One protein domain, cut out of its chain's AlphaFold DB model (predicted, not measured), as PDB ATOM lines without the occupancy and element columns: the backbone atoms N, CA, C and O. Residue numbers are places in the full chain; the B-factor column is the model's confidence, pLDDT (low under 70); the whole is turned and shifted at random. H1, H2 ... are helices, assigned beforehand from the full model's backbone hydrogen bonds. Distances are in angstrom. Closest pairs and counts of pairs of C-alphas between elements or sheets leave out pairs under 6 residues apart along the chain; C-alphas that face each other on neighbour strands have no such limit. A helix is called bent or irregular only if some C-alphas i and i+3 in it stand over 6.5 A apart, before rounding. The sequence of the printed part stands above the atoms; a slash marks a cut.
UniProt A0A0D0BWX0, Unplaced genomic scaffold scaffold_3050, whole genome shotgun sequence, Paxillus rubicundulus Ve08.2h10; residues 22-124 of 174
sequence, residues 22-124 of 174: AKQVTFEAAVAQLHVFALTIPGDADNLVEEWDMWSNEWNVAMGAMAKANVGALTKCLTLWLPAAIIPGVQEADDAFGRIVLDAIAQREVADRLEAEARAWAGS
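What this domain is: This is residues 22 to 124 of the 174 residues of an uncharacterized protein of Paxillus rubicundulus Ve08.2h10 (UniProt A0A0D0BWX0). Three helices run lengthwise side by side as a loose up-and-down bundle, H1 and H3 pointing one way and H2 running back between them along the chain. H2 and H3 form a helical hairpin, H1 lies alongside with gaps to both, and the far end of H3, within residues 109 to 124, sticks out as a long arm. The printed part has 103 residues with three named helices, in the order H1, H2, H3, and no named strand; the class is all helix. The whole is extended, with a radius of gyration of the C-alphas of 20.0 A, and spans 76 by 22 by 18 A, much of the length coming from the arm.

Where its parts are: H1 takes residues 22 to 40, beginning at C-alpha 22 at (126.808, 192.866, 114.934), and measures 26.4 A from first to last C-alpha. H2 takes residues 45 to 74 and measures 42.2 A; its first C-alpha is at (152.901, 206.898, 100.338). H3, the longest helix with 43 residues, takes residues 81 to 123 and measures 64.6 A, ending at C-alpha 123 at (170.495, 226.251, 88.533). H3 is irregular, but only just: C-alphas 85 and 88 are 6.7 A apart.

How they stand to each other: H1 touches no helix. H1 and H2 are near each other, with 7 pairs of C-alphas within 10 A and the closest pair 8.4 A apart. H1 and H3 are also near each other, with 10 pairs of C-alphas within 10 A. H2 and H3 touch, with 5 pairs of C-alphas within 8 A; the closest are those of Ala 45 and Ile 105, 7.2 A apart. The two stand at a shallow tilt of 12 degrees and run opposite ways, as a helical hairpin. In H1 and H2 every O i to N i+4 pair is within hydrogen-bond range; in H3, 36 of 39 are.

The domain as a whole: The C-alphas farthest apart are those of Lys 76 and Ser 124, 76.1 A. Residues 72 to 77, of which 72 to 74 belong to H2, stand free, as do residues 109 to 124, of which 109 to 123 belong to H3. Without these stretches the body has 81 residues, spans 49 by 21 by 17 A and has a radius of gyration of 14.5 A. The printed part has no cut. The link from H1 to H2 is tight, with 4 residues, and that from H2 to H3 is short, with 6. The mean pLDDT of the printed part is 70.8, and 45 residues are under 70, among them residues 22 to 30, 32 to 46 and 77 to 87; the mean for H1 is 59.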
ATOM      1  N   ALA A  22     125.545 192.176 114.635       48.78
ATOM      2  CA  ALA A  22     126.808 192.866 114.934       48.78
ATOM      3  C   ALA A  22     127.884 192.769 113.825       48.78
ATOM      4  O   ALA A  22     128.757 193.625 113.743       48.78
ATOM      5  N   LYS A  23     127.778 191.759 112.949       46.62
ATOM      6  CA  LYS A  23     128.618 191.512 111.769       46.62
ATOM      7  C   LYS A  23     128.477 192.550 110.644       46.62
ATOM      8  O   LYS A  23     129.461 192.859 109.989       46.62
ATOM      9  N   GLN A  24     127.286 193.112 110.427       50.50
ATOM     10  CA  GLN A  24     127.095 194.180 109.433       50.50
ATOM     11  C   GLN A  24     127.725 195.490 109.911       50.50
ATOM     12  O   GLN A  24     128.365 196.191 109.138       50.50
ATOM     13  N   VAL A  25     127.608 195.775 111.210       51.03
ATOM     14  CA  VAL A  25     128.229 196.952 111.829       51.03
ATOM     15  C   VAL A  25     129.755 196.849 111.794       51.03
ATOM     16  O   VAL A  25     130.421 197.849 111.568       51.03
ATOM     17  N   THR A  26     130.320 195.647 111.956       54.03
ATOM     18  CA  THR A  26     131.774 195.436 111.823       54.03
ATOM     19  C   THR A  26     132.253 195.586 110.384       54.03
ATOM     20  O   THR A  26     133.329 196.130 110.173       54.03
ATOM     21  N   PHE A  27     131.456 195.168 109.399       63.44
ATOM     22  CA  PHE A  27     131.774 195.386 107.987       63.44
ATOM     23  C   PHE A  27     131.720 196.873 107.607       63.44
ATOM     24  O   PHE A  27     132.662 197.389 107.017       63.44
ATOM     25  N   GLU A  28     130.662 197.584 108.007       60.12
ATOM     26  CA  GLU A  28     130.550 199.035 107.797       60.12
ATOM     27  C   GLU A  28     131.679 199.796 108.507       60.12
ATOM     28  O   GLU A  28     132.249 200.717 107.926       60.12
ATOM     29  N   ALA A  29     132.055 199.381 109.722       61.41
ATOM     30  CA  ALA A  29     133.178 199.963 110.452       61.41
ATOM     31  C   ALA A  29     134.522 199.702 109.756       61.41
ATOM     32  O   ALA A  29     135.309 200.632 109.633       61.41
ATOM     33  N   ALA A  30     134.766 198.487 109.254       65.62
ATOM     34  CA  ALA A  30     135.989 198.159 108.522       65.62
ATOM     35  C   ALA A  30     136.103 198.957 107.214       65.62
ATOM     36  O   ALA A  30     137.149 199.532 106.937       65.62
ATOM     37  N   VAL A  31     135.011 199.076 106.449       70.19
ATOM     38  CA  VAL A  31     134.973 199.873 105.210       70.19
ATOM     39  C   VAL A  31     135.169 201.362 105.500       70.19
ATOM     40  O   VAL A  31     135.922 202.033 104.793       70.19
ATOM     41  N   ALA A  32     134.536 201.880 106.556       63.78
ATOM     42  CA  ALA A  32     134.725 203.259 106.993       63.78
ATOM     43  C   ALA A  32     136.163 203.512 107.466       63.78
ATOM     44  O   ALA A  32     136.723 204.564 107.176       63.78
ATOM     45  N   GLN A  33     136.782 202.548 108.146       66.69
ATOM     46  CA  GLN A  33     138.162 202.649 108.613       66.69
ATOM     47  C   GLN A  33     139.149 202.614 107.439       66.69
ATOM     48  O   GLN A  33     140.051 203.445 107.398       66.69
ATOM     49  N   LEU A  34     138.914 201.762 106.436       66.81
ATOM     50  CA  LEU A  34     139.677 201.734 105.182       66.81
ATOM     51  C   LEU A  34     139.556 203.067 104.417       66.81
ATOM     52  O   LEU A  34     140.541 203.596 103.912       66.81
ATOM     53  N   HIS A  35     138.354 203.660 104.397       60.06
ATOM     54  CA  HIS A  35     138.118 204.998 103.842       60.06
ATOM     55  C   HIS A  35     138.841 206.104 104.618       60.06
ATOM     56  O   HIS A  35     139.334 207.049 104.008       60.06
ATOM     57  N   VAL A  36     138.906 206.016 105.949       61.09
ATOM     58  CA  VAL A  36     139.649 206.982 106.768       61.09
ATOM     59  C   VAL A  36     141.145 206.858 106.486       61.09
ATOM     60  O   VAL A  36     141.754 207.875 106.176       61.09
ATOM     61  N   PHE A  37     141.707 205.646 106.464       58.62
ATOM     62  CA  PHE A  37     143.114 205.409 106.111       58.62
ATOM     63  C   PHE A  37     143.486 205.990 104.740       58.62
ATOM     64  O   PHE A  37     144.501 206.676 104.624       58.62
ATOM     65  N   ALA A  38     142.614 205.821 103.742       57.88
ATOM     66  CA  ALA A  38     142.771 206.407 102.410       57.88
ATOM     67  C   ALA A  38     142.809 207.948 102.406       57.88
ATOM     68  O   ALA A  38     143.423 208.553 101.528       57.88
ATOM     69  N   LEU A  39     142.120 208.594 103.355       58.50
ATOM     70  CA  LEU A  39     141.936 210.047 103.401       58.50
ATOM     71  C   LEU A  39     142.912 210.768 104.342       58.50
ATOM     72  O   LEU A  39     143.156 211.959 104.144       58.50
ATOM     73  N   THR A  40     143.449 210.107 105.372       54.19
ATOM     74  CA  THR A  40     144.209 210.794 106.436       54.19
ATOM     75  C   THR A  40     145.713 210.919 106.227       54.19
ATOM     76  O   THR A  40     146.321 211.685 106.972       54.19
ATOM     77  N   ILE A  41     146.335 210.256 105.245       52.72
ATOM     78  CA  ILE A  41     147.805 210.312 105.098       52.72
ATOM     79  C   ILE A  41     148.238 210.798 103.702       52.72
ATOM     80  O   ILE A  41     148.827 210.051 102.925       52.72
ATOM     81  N   PRO A  42     148.000 212.077 103.353       47.47
ATOM     82  CA  PRO A  42     148.656 212.705 102.215       47.47
ATOM     83  C   PRO A  42     150.075 213.119 102.639       47.47
ATOM     84  O   PRO A  42     150.303 214.252 103.057       47.47
ATOM     85  N   GLY A  43     151.032 212.190 102.600       60.09
ATOM     86  CA  GLY A  43     152.433 212.529 102.881       60.09
ATOM     87  C   GLY A  43     153.410 211.360 102.963       60.09
ATOM     88  O   GLY A  43     154.587 211.565 102.692       60.09
ATOM     89  N   ASP A  44     152.934 210.152 103.277       66.25
ATOM     90  CA  ASP A  44     153.781 208.962 103.423       66.25
ATOM     91  C   ASP A  44     153.212 207.794 102.608       66.25
ATOM     92  O   ASP A  44     152.551 206.888 103.114       66.25
ATOM     93  N   ALA A  45     153.399 207.886 101.290       62.62
ATOM     94  CA  ALA A  45     152.901 206.898 100.338       62.62
ATOM     95  C   ALA A  45     153.591 205.535 100.492       62.62
ATOM     96  O   ALA A  45     152.983 204.511 100.195       62.62
ATOM     97  N   ASP A  46     154.834 205.520 100.972       66.81
ATOM     98  CA  ASP A  46     155.606 204.289 101.118       66.81
ATOM     99  C   ASP A  46     155.089 203.490 102.337       66.81
ATOM    100  O   ASP A  46     154.873 202.283 102.226       66.81
ATOM    101  N   ASN A  47     154.741 204.167 103.441       71.88
ATOM    102  CA  ASN A  47     154.065 203.545 104.589       71.88
ATOM    103  C   ASN A  47     152.654 203.028 104.245       71.88
ATOM    104  O   ASN A  47     152.239 201.986 104.745       71.88
ATOM    105  N   LEU A  48     151.921 203.709 103.354       68.44
ATOM    106  CA  LEU A  48     150.593 203.261 102.905       68.44
ATOM    107  C   LEU A  48     150.637 201.957 102.096       68.44
ATOM    108  O   LEU A  48     149.709 201.154 102.194       68.44
ATOM    109  N   VAL A  49     151.686 201.733 101.299       68.88
ATOM    110  CA  VAL A  49     151.846 200.492 100.520       68.88
ATOM    111  C   VAL A  49     152.122 199.306 101.442       68.88
ATOM    112  O   VAL A  49     151.507 198.254 101.275       68.88
ATOM    113  N   GLU A  50     153.005 199.475 102.427       73.75
ATOM    114  CA  GLU A  50     153.336 198.423 103.396       73.75
ATOM    115  C   GLU A  50     152.141 198.094 104.305       73.75
ATOM    116  O   GLU A  50     151.824 196.923 104.533       73.75
ATOM    117  N   GLU A  51     151.416 199.119 104.763       69.06
ATOM    118  CA  GLU A  51     150.216 198.942 105.577       69.06
ATOM    119  C   GLU A  51     149.081 198.275 104.783       69.06
ATOM    120  O   GLU A  51     148.412 197.383 105.310       69.06
ATOM    121  N   TRP A  52     148.908 198.625 103.500       73.06
ATOM    122  CA  TRP A  52     147.945 197.955 102.622       73.06
ATOM    123  C   TRP A  52     148.318 196.494 102.340       73.06
ATOM    124  O   TRP A  52     147.445 195.633 102.435       73.06
ATOM    125  N   ASP A  53     149.586 196.184 102.047       76.88
ATOM    126  CA  ASP A  53     150.036 194.804 101.790       76.88
ATOM    127  C   ASP A  53     149.806 193.900 103.012       76.88
ATOM    128  O   ASP A  53     149.265 192.793 102.905       76.88
ATOM    129  N   MET A  54     150.119 194.411 104.206       78.12
ATOM    130  CA  MET A  54     149.837 193.732 105.469       78.12
ATOM    131  C   MET A  54     148.335 193.472 105.650       78.12
ATOM    132  O   MET A  54     147.934 192.343 105.950       78.12
ATOM    133  N   TRP A  55     147.496 194.490 105.434       75.25
ATOM    134  CA  TRP A  55     146.045 194.366 105.592       75.25
ATOM    135  C   TRP A  55     145.425 193.420 104.554       75.25
ATOM    136  O   TRP A  55     144.558 192.611 104.893       75.25
ATOM    137  N   SER A  56     145.898 193.466 103.307       73.31
ATOM    138  CA  SER A  56     145.465 192.571 102.229       73.31
ATOM    139  C   SER A  56     145.807 191.111 102.550       73.31
ATOM    140  O   SER A  56     144.973 190.214 102.378       73.31
ATOM    141  N   ASN A  57     146.987 190.849 103.122       78.06
ATOM    142  CA  ASN A  57     147.366 189.514 103.587       78.06
ATOM    143  C   ASN A  57     146.467 189.003 104.722       78.06
ATOM    144  O   ASN A  57     145.973 187.872 104.647       78.06
ATOM    145  N   GLU A  58     146.212 189.811 105.754       73.81
ATOM    146  CA  GLU A  58     145.302 189.424 106.842       73.81
ATOM    147  C   GLU A  58     143.884 189.157 106.330       73.81
ATOM    148  O   GLU A  58     143.250 188.160 106.701       73.81
ATOM    149  N   TRP A  59     143.404 190.007 105.423       73.50
ATOM    150  CA  TRP A  59     142.094 189.849 104.812       73.50
ATOM    151  C   TRP A  59     141.996 188.559 103.991       73.50
ATOM    152  O   TRP A  59     141.036 187.799 104.148       73.50
ATOM    153  N   ASN A  60     143.011 188.234 103.188       76.12
ATOM    154  CA  ASN A  60     143.071 186.984 102.425       76.12
ATOM    155  C   ASN A  60     143.043 185.743 103.330       76.12
ATOM    156  O   ASN A  60     142.332 184.772 103.040       76.12
ATOM    157  N   VAL A  61     143.746 185.778 104.465       77.50
ATOM    158  CA  VAL A  61     143.703 184.703 105.471       77.50
ATOM    159  C   VAL A  61     142.296 184.563 106.060       77.50
ATOM    160  O   VAL A  61     141.764 183.448 106.140       77.50
ATOM    161  N   ALA A  62     141.657 185.677 106.428       72.94
ATOM    162  CA  ALA A  62     140.296 185.683 106.961       72.94
ATOM    163  C   ALA A  62     139.273 185.151 105.941       72.94
ATOM    164  O   ALA A  62     138.394 184.354 106.286       72.94
ATOM    165  N   MET A  63     139.423 185.525 104.671       73.31
ATOM    166  CA  MET A  63     138.587 185.064 103.563       73.31
ATOM    167  C   MET A  63     138.762 183.567 103.302       73.31
ATOM    168  O   MET A  63     137.767 182.850 103.165       73.31
ATOM    169  N   GLY A  64     139.995 183.056 103.331       76.44
ATOM    170  CA  GLY A  64     140.277 181.622 103.236       76.44
ATOM    171  C   GLY A  64     139.653 180.819 104.385       76.44
ATOM    172  O   GLY A  64     139.046 179.765 104.162       76.44
ATOM    173  N   ALA A  65     139.725 181.339 105.614       76.75
ATOM    174  CA  ALA A  65     139.083 180.731 106.778       76.75
ATOM    175  C   ALA A  65     137.548 180.731 106.656       76.75
ATOM    176  O   ALA A  65     136.909 179.707 106.927       76.75
ATOM    177  N   MET A  66     136.955 181.836 106.193       71.56
ATOM    178  CA  MET A  66     135.517 181.930 105.924       71.56
ATOM    179  C   MET A  66     135.073 180.963 104.827       71.56
ATOM    180  O   MET A  66     134.082 180.258 105.019       71.56
ATOM    181  N   ALA A  67     135.812 180.860 103.721       70.19
ATOM    182  CA  ALA A  67     135.518 179.916 102.644       70.19
ATOM    183  C   ALA A  67     135.531 178.466 103.154       70.19
ATOM    184  O   ALA A  67     134.596 177.703 102.896       70.19
ATOM    185  N   LYS A  68     136.533 178.100 103.963       78.56
ATOM    186  CA  LYS A  68     136.636 176.769 104.579       78.56
ATOM    187  C   LYS A  68     135.485 176.479 105.546       78.56
ATOM    188  O   LYS A  68     134.912 175.388 105.509       78.56
ATOM    189  N   ALA A  69     135.115 177.447 106.383       72.25
ATOM    190  CA  ALA A  69     133.956 177.327 107.267       72.25
ATOM    191  C   ALA A  69     132.651 177.162 106.469       72.25
ATOM    192  O   ALA A  69     131.779 176.389 106.867       72.25
ATOM    193  N   ASN A  70     132.546 177.827 105.316       69.38
ATOM    194  CA  ASN A  70     131.380 177.753 104.447       69.38
ATOM    195  C   ASN A  70     131.221 176.360 103.812       69.38
ATOM    196  O   ASN A  70     130.127 175.806 103.824       69.38
ATOM    197  N   VAL A  71     132.312 175.728 103.366       74.31
ATOM    198  CA  VAL A  71     132.296 174.323 102.901       74.31
ATOM    199  C   VAL A  71     131.800 173.375 104.007       74.31
ATOM    200  O   VAL A  71     130.979 172.486 103.767       74.31
ATOM    201  N   GLY A  72     132.233 173.601 105.252       74.94
ATOM    202  CA  GLY A  72     131.767 172.841 106.419       74.94
ATOM    203  C   GLY A  72     130.299 173.095 106.802       74.94
ATOM    204  O   GLY A  72     129.656 172.226 107.389       74.94
ATOM    205  N   ALA A  73     129.752 174.264 106.472       70.06
ATOM    206  CA  ALA A  73     128.341 174.593 106.674       70.06
ATOM    207  C   ALA A  73     127.458 174.017 105.554       70.06
ATOM    208  O   ALA A  73     126.408 173.440 105.834       70.06
ATOM    209  N   LEU A  74     127.925 174.077 104.303       66.88
ATOM    210  CA  LEU A  74     127.246 173.511 103.135       66.88
ATOM    211  C   LEU A  74     127.111 171.988 103.224       66.88
ATOM    212  O   LEU A  74     126.050 171.456 102.914       66.88
ATOM    213  N   THR A  75     128.125 171.285 103.740       72.75
ATOM    214  CA  THR A  75     128.029 169.835 104.033       72.75
ATOM    215  C   THR A  75     126.979 169.504 105.101       72.75
ATOM    216  O   THR A  75     126.528 168.365 105.184       72.75
ATOM    217  N   LYS A  76     126.543 170.499 105.882       76.00
ATOM    218  CA  LYS A  76     125.448 170.409 106.858       76.00
ATOM    219  C   LYS A  76     124.143 171.044 106.350       76.00
ATOM    220  O   LYS A  76     123.250 171.290 107.155       76.00
ATOM    221  N   CYS A  77     124.032 171.337 105.047       67.38
ATOM    222  CA  CYS A  77     122.914 172.064 104.424       67.38
ATOM    223  C   CYS A  77     122.603 173.441 105.048       67.38
ATOM    224  O   CYS A  77     121.520 173.987 104.842       67.38
ATOM    225  N   LEU A  78     123.542 174.039 105.785       65.31
ATOM    226  CA  LEU A  78     123.405 175.399 106.298       65.31
ATOM    227  C   LEU A  78     123.888 176.375 105.223       65.31
ATOM    228  O   LEU A  78     125.086 176.513 104.982       65.31
ATOM    229  N   THR A  79     122.949 177.050 104.564       56.47
ATOM    230  CA  THR A  79     123.258 178.068 103.555       56.47
ATOM    231  C   THR A  79     123.640 179.375 104.251       56.47
ATOM    232  O   THR A  79     122.785 180.141 104.692       56.47
ATOM    233  N   LEU A  80     124.938 179.657 104.365       59.44
ATOM    234  CA  LEU A  80     125.404 180.999 104.707       59.44
ATOM    235  C   LEU A  80     125.299 181.857 103.442       59.44
ATOM    236  O   LEU A  80     126.119 181.759 102.535       59.44
ATOM    237  N   TRP A  81     124.249 182.672 103.371       54.75
ATOM    238  CA  TRP A  81     123.957 183.543 102.224       54.75
ATOM    239  C   TRP A  81     124.887 184.770 102.159       54.75
ATOM    240  O   TRP A  81     125.170 185.296 101.089       54.75
ATOM    241  N   LEU A  82     125.426 185.179 103.313       54.59
ATOM    242  CA  LEU A  82     126.264 186.372 103.460       54.59
ATOM    243  C   LEU A  82     127.620 186.299 102.722       54.59
ATOM    244  O   LEU A  82     127.950 187.247 102.017       54.59
ATOM    245  N   PRO A  83     128.414 185.212 102.836       58.00
ATOM    246  CA  PRO A  83     129.728 185.140 102.198       58.00
ATOM    247  C   PRO A  83     129.652 185.239 100.672       58.00
ATOM    248  O   PRO A  83     130.410 185.989 100.073       58.00
ATOM    249  N   ALA A  84     128.704 184.548 100.034       57.66
ATOM    250  CA  ALA A  84     128.611 184.517  98.572       57.66
ATOM    251  C   ALA A  84     128.290 185.890  97.951       57.66
ATOM    252  O   ALA A  84     128.757 186.182  96.855       57.66
ATOM    253  N   ALA A  85     127.523 186.730  98.652       56.66
ATOM    254  CA  ALA A  85     127.171 188.070  98.186       56.66
ATOM    255  C   ALA A  85     128.240 189.130  98.513       56.66
ATOM    256  O   ALA A  85     128.350 190.122  97.799       56.66
ATOM    257  N   ILE A  86     129.025 188.933  99.580       61.44
ATOM    258  CA  ILE A  86     130.009 189.917 100.063       61.44
ATOM    259  C   ILE A  86     131.375 189.743  99.389       61.44
ATOM    260  O   ILE A  86     132.031 190.741  99.110       61.44
ATOM    261  N   ILE A  87     131.794 188.506  99.088       65.81
ATOM    262  CA  ILE A  87     133.122 188.224  98.510       65.81
ATOM    263  C   ILE A  87     133.398 189.053  97.238       65.81
ATOM    264  O   ILE A  87     134.434 189.717  97.205       65.81
ATOM    265  N   PRO A  88     132.494 189.112  96.234       70.94
ATOM    266  CA  PRO A  88     132.754 189.897  95.028       70.94
ATOM    267  C   PRO A  88     132.858 191.402  95.300       70.94
ATOM    268  O   PRO A  88     133.708 192.069  94.724       70.94
ATOM    269  N   GLY A  89     132.023 191.932  96.202       66.12
ATOM    270  CA  GLY A  89     132.000 193.364  96.512       66.12
ATOM    271  C   GLY A  89     133.243 193.839  97.264       66.12
ATOM    272  O   GLY A  89     133.685 194.966  97.067       66.12
ATOM    273  N   VAL A  90     133.833 192.984  98.102       67.50
ATOM    274  CA  VAL A  90     135.095 193.316  98.779       67.50
ATOM    275  C   VAL A  90     136.269 193.286  97.812       67.50
ATOM    276  O   VAL A  90     137.123 194.159  97.873       67.50
ATOM    277  N   GLN A  91     136.285 192.322  96.896       72.00
ATOM    278  CA  GLN A  91     137.351 192.212  95.908       72.00
ATOM    279  C   GLN A  91     137.328 193.386  94.920       72.00
ATOM    280  O   GLN A  91     138.364 193.972  94.642       72.00
ATOM    281  N   GLU A  92     136.138 193.818  94.491       72.94
ATOM    282  CA  GLU A  92     135.972 195.033  93.681       72.94
ATOM    283  C   GLU A  92     136.449 196.298  94.420       72.94
ATOM    284  O   GLU A  92     137.053 197.181  93.811       72.94
ATOM    285  N   ALA A  93     136.195 196.395  95.731       68.00
ATOM    286  CA  ALA A  93     136.656 197.518  96.542       68.00
ATOM    287  C   ALA A  93     138.184 197.531  96.713       68.00
ATOM    288  O   ALA A  93     138.787 198.603  96.634       68.00
ATOM    289  N   ASP A  94     138.799 196.363  96.913       73.06
ATOM    290  CA  ASP A  94     140.255 196.216  97.017       73.06
ATOM    291  C   ASP A  94     140.945 196.562  95.689       73.06
ATOM    292  O   ASP A  94     141.855 197.389  95.659       73.06
ATOM    293  N   ASP A  95     140.422 196.056  94.569       78.69
ATOM    294  CA  ASP A  95     140.909 196.393  93.228       78.69
ATOM    295  C   ASP A  95     140.801 197.903  92.953       78.69
ATOM    296  O   ASP A  95     141.727 198.527  92.424       78.69
ATOM    297  N   ALA A  96     139.671 198.524  93.312       76.94
ATOM    298  CA  ALA A  96     139.471 199.960  93.144       76.94
ATOM    299  C   ALA A  96     140.454 200.776  93.995       76.94
ATOM    300  O   ALA A  96     141.008 201.765  93.510       76.94
ATOM    301  N   PHE A  97     140.693 200.354  95.235       73.06
ATOM    302  CA  PHE A  97     141.653 200.997  96.122       73.06
ATOM    303  C   PHE A  97     143.086 200.863  95.600       73.06
ATOM    304  O   PHE A  97     143.784 201.872  95.489       73.06
ATOM    305  N   GLY A  98     143.496 199.666  95.169       79.00
ATOM    306  CA  GLY A  98     144.810 199.437  94.567       79.00
ATOM    307  C   GLY A  98     145.068 200.351  93.365       79.00
ATOM    308  O   GLY A  98     146.147 200.926  93.238       79.00
ATOM    309  N   ARG A  99     144.055 200.591  92.521       80.38
ATOM    310  CA  ARG A  99     144.165 201.549  91.405       80.38
ATOM    311  C   ARG A  99     144.363 202.991  91.870       80.38
ATOM    312  O   ARG A  99     145.163 203.697  91.269       80.38
ATOM    313  N   ILE A 100     143.674 203.421  92.929       77.44
ATOM    314  CA  ILE A 100     143.835 204.771  93.497       77.44
ATOM    315  C   ILE A 100     145.253 204.960  94.039       77.44
ATOM    316  O   ILE A 100     145.874 205.988  93.776       77.44
ATOM    317  N   VAL A 101     145.775 203.968  94.765       75.62
ATOM    318  CA  VAL A 101     147.143 204.005  95.298       75.62
ATOM    319  C   VAL A 101     148.162 204.097  94.161       75.62
ATOM    320  O   VAL A 101     149.037 204.960  94.194       75.62
ATOM    321  N   LEU A 102     148.018 203.274  93.119       79.62
ATOM    322  CA  LEU A 102     148.910 203.302  91.955       79.62
ATOM    323  C   LEU A 102     148.867 204.644  91.211       79.62
ATOM    324  O   LEU A 102     149.920 205.178  90.858       79.62
ATOM    325  N   ASP A 103     147.679 205.216  91.010       80.31
ATOM    326  CA  ASP A 103     147.529 206.534  90.382       80.31
ATOM    327  C   ASP A 103     148.185 207.636  91.229       80.31
ATOM    328  O   ASP A 103     148.840 208.528  90.685       80.31
ATOM    329  N   ALA A 104     148.052 207.571  92.557       76.75
ATOM    330  CA  ALA A 104     148.687 208.521  93.467       76.75
ATOM    331  C   ALA A 104     150.223 208.434  93.414       76.75
ATOM    332  O   ALA A 104     150.892 209.469  93.360       76.75
ATOM    333  N   ILE A 105     150.784 207.220  93.362       80.94
ATOM    334  CA  ILE A 105     152.229 207.003  93.186       80.94
ATOM    335  C   ILE A 105     152.691 207.595  91.852       80.94
ATOM    336  O   ILE A 105     153.636 208.383  91.824       80.94
ATOM    337  N   ALA A 106     151.986 207.294  90.758       86.44
ATOM    338  CA  ALA A 106     152.326 207.815  89.438       86.44
ATOM    339  C   ALA A 106     152.293 209.355  89.394       86.44
ATOM    340  O   ALA A 106     153.175 209.986  88.812       86.44
ATOM    341  N   GLN A 107     151.304 209.987  90.035       83.25
ATOM    342  CA  GLN A 107     151.235 211.449  90.126       83.25
ATOM    343  C   GLN A 107     152.404 212.045  90.914       83.25
ATOM    344  O   GLN A 107     152.940 213.080  90.506       83.25
ATOM    345  N   ARG A 108     152.819 211.399  92.009       84.75
ATOM    346  CA  ARG A 108     153.983 211.816  92.800       84.75
ATOM    347  C   ARG A 108     155.258 211.782  91.963       84.75
ATOM    348  O   ARG A 108     155.961 212.782  91.912       84.75
ATOM    349  N   GLU A 109     155.510 210.694  91.239       89.38
ATOM    350  CA  GLU A 109     156.692 210.575  90.371       89.38
ATOM    351  C   GLU A 109     156.740 211.672  89.293       89.38
ATOM    352  O   GLU A 109     157.800 212.226  88.989       89.38
ATOM    353  N   VAL A 110     155.582 212.023  88.725       92.44
ATOM    354  CA  VAL A 110     155.467 213.134  87.770       92.44
ATOM    355  C   VAL A 110     155.779 214.476  88.437       92.44
ATOM    356  O   VAL A 110     156.484 215.297  87.843       92.44
ATOM    357  N   ALA A 111     155.286 214.704  89.656       86.12
ATOM    358  CA  ALA A 111     155.568 215.916  90.421       86.12
ATOM    359  C   ALA A 111     157.059 216.029  90.780       86.12
ATOM    360  O   ALA A 111     157.660 217.071  90.518       86.12
ATOM    361  N   ASP A 112     157.673 214.948  91.268       90.56
ATOM    362  CA  ASP A 112     159.099 214.883  91.609       90.56
ATOM    363  C   ASP A 112     159.975 215.185  90.380       90.56
ATOM    364  O   ASP A 112     160.954 215.935  90.453       90.56
ATOM    365  N   ARG A 113     159.591 214.663  89.208       93.50
ATOM    366  CA  ARG A 113     160.273 214.952  87.940       93.50
ATOM    367  C   ARG A 113     160.140 216.418  87.526       93.50
ATOM    368  O   ARG A 113     161.133 217.008  87.101       93.50
ATOM    369  N   LEU A 114     158.944 216.998  87.629       92.38
ATOM    370  CA  LEU A 114     158.713 218.416  87.333       92.38
ATOM    371  C   LEU A 114     159.501 219.324  88.279       92.38
ATOM    372  O   LEU A 114     160.061 220.327  87.839       92.38
ATOM    373  N   GLU A 115     159.587 218.968  89.559       88.94
ATOM    374  CA  GLU A 115     160.401 219.700  90.525       88.94
ATOM    375  C   GLU A 115     161.894 219.612  90.177       88.94
ATOM    376  O   GLU A 115     162.591 220.631  90.177       88.94
ATOM    377  N   ALA A 116     162.388 218.422  89.830       89.38
ATOM    378  CA  ALA A 116     163.770 218.235  89.397       89.38
ATOM    379  C   ALA A 116     164.092 219.059  88.137       89.38
ATOM    380  O   ALA A 116     165.144 219.700  88.071       89.38
ATOM    381  N   GLU A 117     163.175 219.100  87.168       90.69
ATOM    382  CA  GLU A 117     163.306 219.925  85.966       90.69
ATOM    383  C   GLU A 117     163.316 221.422  86.312       90.69
ATOM    384  O   GLU A 117     164.217 222.145  85.885       90.69
ATOM    385  N   ALA A 118     162.391 221.890  87.154       87.50
ATOM    386  CA  ALA A 118     162.352 223.281  87.606       87.50
ATOM    387  C   ALA A 118     163.653 223.697  88.318       87.50
ATOM    388  O   ALA A 118     164.175 224.787  88.071       87.50
ATOM    389  N   ARG A 119     164.224 222.817  89.154       88.38
ATOM    390  CA  ARG A 119     165.530 223.042  89.796       88.38
ATOM    391  C   ARG A 119     166.670 223.103  88.778       88.38
ATOM    392  O   ARG A 119     167.555 223.942  88.931       88.38
ATOM    393  N   ALA A 120     166.647 222.270  87.736       85.62
ATOM    394  CA  ALA A 120     167.651 222.303  86.671       85.62
ATOM    395  C   ALA A 120     167.617 223.628  85.885       85.62
ATOM    396  O   ALA A 120     168.669 224.208  85.623       85.62
ATOM    397  N   TRP A 121     166.425 224.154  85.583       79.88
ATOM    398  CA  TRP A 121     166.265 225.472  84.954       79.88
ATOM    399  C   TRP A 121     166.709 226.623  85.865       79.88
ATOM    400  O   TRP A 121     167.310 227.580  85.382       79.88
ATOM    401  N   ALA A 122     166.462 226.526  87.175       76.38
ATOM    402  CA  ALA A 122     166.867 227.542  88.151       76.38
ATOM    403  C   ALA A 122     168.381 227.551  88.444       76.38
ATOM    404  O   ALA A 122     168.930 228.593  88.793       76.38
ATOM    405  N   GLY A 123     169.051 226.399  88.327       66.06
ATOM    406  CA  GLY A 123     170.495 226.251  88.533       66.06
ATOM    407  C   GLY A 123     171.340 226.482  87.279       66.06
ATOM    408  O   GLY A 123     172.565 226.555  87.378       66.06
ATOM    409  N   SER A 124     170.715 226.599  86.104       53.72
ATOM    410  CA  SER A 124     171.423 226.980  84.890       53.72
ATOM    411  C   SER A 124     171.882 228.431  85.061       53.72
ATOM    412  O   SER A 124     171.029 229.292  85.294       53.72
TER     413      SER A 124